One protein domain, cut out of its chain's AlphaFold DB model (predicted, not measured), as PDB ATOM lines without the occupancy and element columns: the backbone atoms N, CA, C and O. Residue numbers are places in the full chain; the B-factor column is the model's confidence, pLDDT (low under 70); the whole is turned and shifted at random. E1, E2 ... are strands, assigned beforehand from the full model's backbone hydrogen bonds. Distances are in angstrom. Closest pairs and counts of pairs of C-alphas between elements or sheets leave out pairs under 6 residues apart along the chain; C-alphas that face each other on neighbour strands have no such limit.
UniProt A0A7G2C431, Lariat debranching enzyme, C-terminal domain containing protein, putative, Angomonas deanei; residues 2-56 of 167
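What this domain is: This is residues 2 to 56 of the 167 residues of the protein "Lariat debranching enzyme, C-terminal domain containing protein, putative" of Angomonas deanei (UniProt A0A7G2C431). The domain has little regular structure: a narrow three-stranded sheet with E3 in the middle, the loop tip at residues 26 to 31 sticking out at one end, and a tail, residues 40 to 56, that runs past the other end and folds back. The printed part has 55 residues, with strands E1, E2, E3 along the chain and no named helix; the mixed sheet has the order E1, E3, E2. The class is all strand, with only 16 residues in named elements. It is a loose rod, radius of gyration of the C-alphas 14.6 A, spans 49 by 19 by 13 A.

Where its parts are: E3, residues 34 to 39, is 16.2 A long and ends at C-alpha 39 (201.283, 211.920, 190.261). E2 is residues 18 to 23, 16.4 A. E1, residues 8 to 11, begins at C-alpha 8 (190.939, 209.816, 187.550).

How they stand to each other: E2 and E3 form an antiparallel hairpin at 164 degrees, with N 37 and O 20 at 2.8 A. E1 is parallel to E3 at 25 degrees, with N 9 and O 36 at 2.9 A. E1 and E2 are edge strands and stand apart.

The domain as a whole: The C-alphas of Ile 28 and Asp 46, the two farthest apart, are 49.5 A apart. The printed part has no cut, and neither link is long. pLDDT is under 70 at residues 2, 26 to 32 and 45 to 51.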
ATOM      1  N   ARG A   2     193.478 197.135 185.671       64.38
ATOM      2  CA  ARG A   2     192.443 196.524 184.818       64.38
ATOM      3  C   ARG A   2     191.043 196.438 185.442       64.38
ATOM      4  O   ARG A   2     190.075 196.455 184.702       64.38
ATOM      5  N   LEU A   3     190.939 196.365 186.775       74.50
ATOM      6  CA  LEU A   3     189.678 196.025 187.456       74.50
ATOM      7  C   LEU A   3     188.742 197.217 187.737       74.50
ATOM      8  O   LEU A   3     187.540 197.080 187.569       74.50
ATOM      9  N   PHE A   4     189.260 198.365 188.196       79.75
ATOM     10  CA  PHE A   4     188.416 199.497 188.636       79.75
ATOM     11  C   PHE A   4     188.335 200.644 187.613       79.75
ATOM     12  O   PHE A   4     187.367 201.394 187.634       79.75
ATOM     13  N   GLN A   5     189.329 200.762 186.718       88.06
ATOM     14  CA  GLN A   5     189.386 201.717 185.594       88.06
ATOM     15  C   GLN A   5     188.730 203.091 185.882       88.06
ATOM     16  O   GLN A   5     187.785 203.474 185.182       88.06
ATOM     17  N   PRO A   6     189.154 203.816 186.937       90.56
ATOM     18  CA  PRO A   6     188.507 205.067 187.325       90.56
ATOM     19  C   PRO A   6     188.773 206.160 186.288       90.56
ATOM     20  O   PRO A   6     189.781 206.112 185.587       90.56
ATOM     21  N   GLU A   7     187.928 207.185 186.214       89.50
ATOM     22  CA  GLU A   7     188.192 208.322 185.319       89.50
ATOM     23  C   GLU A   7     189.492 209.050 185.698       89.50
ATOM     24  O   GLU A   7     190.292 209.403 184.831       89.50
ATOM     25  N   TRP A   8     189.739 209.198 187.000       92.19
ATOM     26  CA  TRP A   8     190.939 209.816 187.550       92.19
ATOM     27  C   TRP A   8     191.670 208.872 188.499       92.19
ATOM     28  O   TRP A   8     191.058 208.177 189.311       92.19
ATOM     29  N   TRP A   9     192.998 208.880 188.426       93.62
ATOM     30  CA  TRP A   9     193.872 208.174 189.356       93.62
ATOM     31  C   TRP A   9     194.942 209.120 189.885       93.62
ATOM     32  O   TRP A   9     195.822 209.547 189.136       93.62
ATOM     33  N   PHE A  10     194.908 209.389 191.188       93.12
ATOM     34  CA  PHE A  10     195.888 210.236 191.864       93.12
ATOM     35  C   PHE A  10     196.914 209.391 192.618       93.12
ATOM     36  O   PHE A  10     196.564 208.440 193.318       93.12
ATOM     37  N   ALA A  11     198.187 209.740 192.473       93.25
ATOM     38  CA  ALA A  11     199.301 209.103 193.160       93.25
ATOM     39  C   ALA A  11     200.308 210.147 193.667       93.25
ATOM     40  O   ALA A  11     200.257 211.324 193.316       93.25
ATOM     41  N   ALA A  12     201.239 209.708 194.507       89.69
ATOM     42  CA  ALA A  12     202.340 210.524 195.015       89.69
ATOM     43  C   ALA A  12     203.543 209.609 195.315       89.69
ATOM     44  O   ALA A  12     203.642 208.529 194.736       89.69
ATOM     45  N   HIS A  13     204.419 210.016 196.242       91.25
ATOM     46  CA  HIS A  13     205.574 209.276 196.787       91.25
ATOM     47  C   HIS A  13     206.893 209.389 196.004       91.25
ATOM     48  O   HIS A  13     207.936 209.534 196.632       91.25
ATOM     49  N   LEU A  14     206.879 209.416 194.668       89.75
ATOM     50  CA  LEU A  14     208.116 209.459 193.861       89.75
ATOM     51  C   LEU A  14     208.796 210.840 193.782       89.75
ATOM     52  O   LEU A  14     209.836 210.967 193.141       89.75
ATOM     53  N   HIS A  15     208.234 211.860 194.440       88.50
ATOM     54  CA  HIS A  15     208.750 213.237 194.450       88.50
ATOM     55  C   HIS A  15     208.982 213.802 193.033       88.50
ATOM     56  O   HIS A  15     210.007 214.430 192.747       88.50
ATOM     57  N   CYS A  16     208.027 213.540 192.138       85.81
ATOM     58  CA  CYS A  16     207.965 214.127 190.810       85.81
ATOM     59  C   CYS A  16     206.507 214.368 190.405       85.81
ATOM     60  O   CYS A  16     205.623 213.562 190.707       85.81
ATOM     61  N   ARG A  17     206.262 215.473 189.696       88.81
ATOM     62  CA  ARG A  17     204.990 215.707 189.010       88.81
ATOM     63  C   ARG A  17     204.987 214.923 187.699       88.81
ATOM     64  O   ARG A  17     205.895 215.082 186.886       88.81
ATOM     65  N   PHE A  18     203.962 214.108 187.477       91.38
ATOM     66  CA  PHE A  18     203.806 213.340 186.240       91.38
ATOM     67  C   PHE A  18     202.331 213.189 185.875       91.38
ATOM     68  O   PHE A  18     201.492 212.972 186.746       91.38
ATOM     69  N   GLN A  19     202.010 213.281 184.585       94.00
ATOM     70  CA  GLN A  19     200.655 213.090 184.074       94.00
ATOM     71  C   GLN A  19     200.672 212.121 182.893       94.00
ATOM     72  O   GLN A  19     201.555 212.189 182.039       94.00
ATOM     73  N   ALA A  20     199.683 211.233 182.836       94.94
ATOM     74  CA  ALA A  20     199.495 210.305 181.728       94.94
ATOM     75  C   ALA A  20     198.010 210.020 181.494       94.94
ATOM     76  O   ALA A  20     197.188 210.132 182.399       94.94
ATOM     77  N   THR A  21     197.671 209.605 180.276       94.38
ATOM     78  CA  THR A  21     196.360 209.024 179.965       94.38
ATOM     79  C   THR A  21     196.558 207.548 179.669       94.38
ATOM     80  O   THR A  21     197.331 207.194 178.783       94.38
ATOM     81  N   VAL A  22     195.888 206.696 180.435       91.44
ATOM     82  CA  VAL A  22     195.903 205.244 180.254       91.44
ATOM     83  C   VAL A  22     194.624 204.858 179.532       91.44
ATOM     84  O   VAL A  22     193.540 205.002 180.100       91.44
ATOM     85  N   GLN A  23     194.754 204.399 178.291       90.06
ATOM     86  CA  GLN A  23     193.646 203.795 177.557       90.06
ATOM     87  C   GLN A  23     193.410 202.386 178.107       90.06
ATOM     88  O   GLN A  23     194.369 201.642 178.327       90.06
ATOM     89  N   HIS A  24     192.153 202.035 178.358       87.00
ATOM     90  CA  HIS A  24     191.763 200.657 178.643       87.00
ATOM     91  C   HIS A  24     191.252 200.026 177.356       87.00
ATOM     92  O   HIS A  24     190.534 200.676 176.599       87.00
ATOM     93  N   ASP A  25     191.641 198.779 177.107       76.19
ATOM     94  CA  ASP A  25     191.181 198.041 175.934       76.19
ATOM     95  C   ASP A  25     189.667 197.788 176.030       76.19
ATOM     96  O   ASP A  25     189.141 197.494 177.109       76.19
ATOM     97  N   GLU A  26     188.967 197.930 174.904       65.12
ATOM     98  CA  GLU A  26     187.515 197.789 174.830       65.12
ATOM     99  C   GLU A  26     187.082 196.323 174.984       65.12
ATOM    100  O   GLU A  26     187.352 195.486 174.121       65.12
ATOM    101  N   ASP A  27     186.302 196.023 176.023       56.72
ATOM    102  CA  ASP A  27     185.239 195.033 175.860       56.72
ATOM    103  C   ASP A  27     184.129 195.693 175.024       56.72
ATOM    104  O   ASP A  27     183.740 196.835 175.286       56.72
ATOM    105  N   ILE A  28     183.605 194.957 174.035       55.59
ATOM    106  CA  ILE A  28     182.664 195.358 172.957       55.59
ATOM    107  C   ILE A  28     181.428 196.165 173.432       55.59
ATOM    108  O   ILE A  28     180.707 196.760 172.633       55.59
ATOM    109  N   HIS A  29     181.170 196.215 174.737       56.28
ATOM    110  CA  HIS A  29     180.007 196.850 175.350       56.28
ATOM    111  C   HIS A  29     180.312 198.133 176.136       56.28
ATOM    112  O   HIS A  29     179.392 198.688 176.733       56.28
ATOM    113  N   THR A  30     181.568 198.584 176.224       56.28
ATOM    114  CA  THR A  30     181.960 199.592 177.232       56.28
ATOM    115  C   THR A  30     182.639 200.857 176.673       56.28
ATOM    116  O   THR A  30     182.713 201.856 177.389       56.28
ATOM    117  N   GLY A  31     183.000 200.886 175.385       60.41
ATOM    118  CA  GLY A  31     183.544 202.073 174.707       60.41
ATOM    119  C   GLY A  31     184.923 202.525 175.211       60.41
ATOM    120  O   GLY A  31     185.486 201.926 176.129       60.41
ATOM    121  N   ASP A  32     185.438 203.612 174.621       68.19
ATOM    122  CA  ASP A  32     186.748 204.229 174.887       68.19
ATOM    123  C   ASP A  32     186.905 204.727 176.341       68.19
ATOM    124  O   ASP A  32     186.842 205.926 176.652       68.19
ATOM    125  N   ARG A  33     187.137 203.804 177.274       82.62
ATOM    126  CA  ARG A  33     187.444 204.133 178.666       82.62
ATOM    127  C   ARG A  33     188.904 204.518 178.806       82.62
ATOM    128  O   ARG A  33     189.814 203.752 178.499       82.62
ATOM    129  N   LYS A  34     189.130 205.692 179.388       90.12
ATOM    130  CA  LYS A  34     190.462 206.205 179.713       90.12
ATOM    131  C   LYS A  34     190.549 206.627 181.172       90.12
ATOM    132  O   LYS A  34     189.622 207.230 181.704       90.12
ATOM    133  N   THR A  35     191.686 206.349 181.800       92.31
ATOM    134  CA  THR A  35     192.043 206.888 183.117       92.31
ATOM    135  C   THR A  35     193.057 208.008 182.949       92.31
ATOM    136  O   THR A  35     194.130 207.804 182.379       92.31
ATOM    137  N   LYS A  36     192.756 209.180 183.501       93.44
ATOM    138  CA  LYS A  36     193.708 210.279 183.664       93.44
ATOM    139  C   LYS A  36     194.518 210.035 184.936       93.44
ATOM    140  O   LYS A  36     193.992 210.101 186.046       93.44
ATOM    141  N   PHE A  37     195.791 209.704 184.775       93.94
ATOM    142  CA  PHE A  37     196.724 209.480 185.870       93.94
ATOM    143  C   PHE A  37     197.492 210.764 186.186       93.94
ATOM    144  O   PHE A  37     198.093 211.359 185.291       93.94
ATOM    145  N   VAL A  38     197.513 211.152 187.460       93.31
ATOM    146  CA  VAL A  38     198.263 212.309 187.962       93.31
ATOM    147  C   VAL A  38     199.066 211.889 189.190       93.31
ATOM    148  O   VAL A  38     198.504 211.459 190.196       93.31
ATOM    149  N   ALA A  39     200.387 212.030 189.119       93.25
ATOM    150  CA  ALA A  39     201.283 211.920 190.261       93.25
ATOM    151  C   ALA A  39     201.737 213.313 190.708       93.25
ATOM    152  O   ALA A  39     202.178 214.117 189.882       93.25
ATOM    153  N   LEU A  40     201.625 213.581 192.008       90.12
ATOM    154  CA  LEU A  40     201.999 214.856 192.619       90.12
ATOM    155  C   LEU A  40     203.413 214.810 193.213       90.12
ATOM    156  O   LEU A  40     203.864 213.784 193.733       90.12
ATOM    157  N   ASP A  41     204.088 215.959 193.169       87.50
ATOM    158  CA  ASP A  41     205.385 216.160 193.814       87.50
ATOM    159  C   ASP A  41     205.225 216.459 195.318       87.50
ATOM    160  O   ASP A  41     204.136 216.746 195.820       87.50
ATOM    161  N   LYS A  42     206.325 216.391 196.070       84.38
ATOM    162  CA  LYS A  42     206.370 216.777 197.477       84.38
ATOM    163  C   LYS A  42     206.242 218.294 197.612       84.38
ATOM    164  O   LYS A  42     206.868 219.054 196.880       84.38
ATOM    165  N   CYS A  43     205.535 218.728 198.652       79.25
ATOM    166  CA  CYS A  43     205.493 220.121 199.087       79.25
ATOM    167  C   CYS A  43     206.853 220.552 199.672       79.25
ATOM    168  O   CYS A  43     207.027 220.585 200.894       79.25
ATOM    169  N   THR A  44     207.855 220.827 198.835       70.44
ATOM    170  CA  THR A  44     209.148 221.353 199.291       70.44
ATOM    171  C   THR A  44     209.222 222.864 199.101       70.44
ATOM    172  O   THR A  44     208.791 223.424 198.097       70.44
ATOM    173  N   ARG A  45     209.755 223.555 200.113       62.94
ATOM    174  CA  ARG A  45     209.864 225.024 200.136       62.94
ATOM    175  C   ARG A  45     211.038 225.549 199.299       62.94
ATOM    176  O   ARG A  45     211.076 226.729 198.973       62.94
ATOM    177  N   ASP A  46     211.989 224.680 198.974       66.06
ATOM    178  CA  ASP A  46     213.245 224.981 198.278       66.06
ATOM    179  C   ASP A  46     213.086 225.192 196.764       66.06
ATOM    180  O   ASP A  46     213.893 225.900 196.170       66.06
ATOM    181  N   ARG A  47     212.034 224.641 196.144       60.44
ATOM    182  CA  ARG A  47     211.772 224.794 194.703       60.44
ATOM    183  C   ARG A  47     210.929 226.018 194.336       60.44
ATOM    184  O   ARG A  47     210.618 226.197 193.166       60.44
ATOM    185  N   GLY A  48     210.575 226.867 195.307       57.16
ATOM    186  CA  GLY A  48     210.044 228.224 195.092       57.16
ATOM    187  C   GLY A  48     208.701 228.359 194.355       57.16
ATOM    188  O   GLY A  48     208.156 229.458 194.320       57.16
ATOM    189  N   CYS A  49     208.142 227.284 193.805       52.69
ATOM    190  CA  CYS A  49     206.937 227.298 192.990       52.69
ATOM    191  C   CYS A  49     205.925 226.296 193.555       52.69
ATOM    192  O   CYS A  49     206.287 225.169 193.889       52.69
ATOM    193  N   GLY A  50     204.666 226.707 193.707       62.22
ATOM    194  CA  GLY A  50     203.568 225.920 194.287       62.22
ATOM    195  C   GLY A  50     203.115 224.711 193.456       62.22
ATOM    196  O   GLY A  50     201.990 224.253 193.630       62.22
ATOM    197  N   ASP A  51     203.978 224.178 192.590       66.50
ATOM    198  CA  ASP A  51     203.692 223.149 191.578       66.50
ATOM    199  C   ASP A  51     203.450 221.742 192.159       66.50
ATOM    200  O   ASP A  51     203.287 220.763 191.427       66.50
ATOM    201  N   PHE A  52     203.429 221.629 193.489       76.50
ATOM    202  CA  PHE A  52     203.082 220.412 194.219       76.50
ATOM    203  C   PHE A  52     201.563 220.214 194.371       76.50
ATOM    204  O   PHE A  52     201.132 219.110 194.702       76.50
ATOM    205  N   LEU A  53     200.754 221.258 194.142       80.62
ATOM    206  CA  LEU A  53     199.289 221.172 194.117       80.62
ATOM    207  C   LEU A  53     198.764 221.202 192.683       80.62
ATOM    208  O   LEU A  53     199.343 221.836 191.804       80.62
ATOM    209  N   ASP A  54     197.644 220.518 192.469       81.00
ATOM    210  CA  ASP A  54     196.898 220.551 191.216       81.00
ATOM    211  C   ASP A  54     195.404 220.683 191.518       81.00
ATOM    212  O   ASP A  54     194.933 220.209 192.557       81.00
ATOM    213  N   PHE A  55     194.675 221.325 190.612       85.81
ATOM    214  CA  PHE A  55     193.237 221.538 190.733       85.81
ATOM    215  C   PHE A  55     192.527 220.823 189.592       85.81
ATOM    216  O   PHE A  55     192.974 220.863 188.446       85.81
ATOM    217  N   ILE A  56     191.419 220.164 189.915       85.94
ATOM    218  CA  ILE A  56     190.547 219.531 188.930       85.94
ATOM    219  C   ILE A  56     189.151 220.124 189.060       85.94
ATOM    220  O   ILE A  56     188.631 220.269 190.166       85.94
TER     221      ILE A  56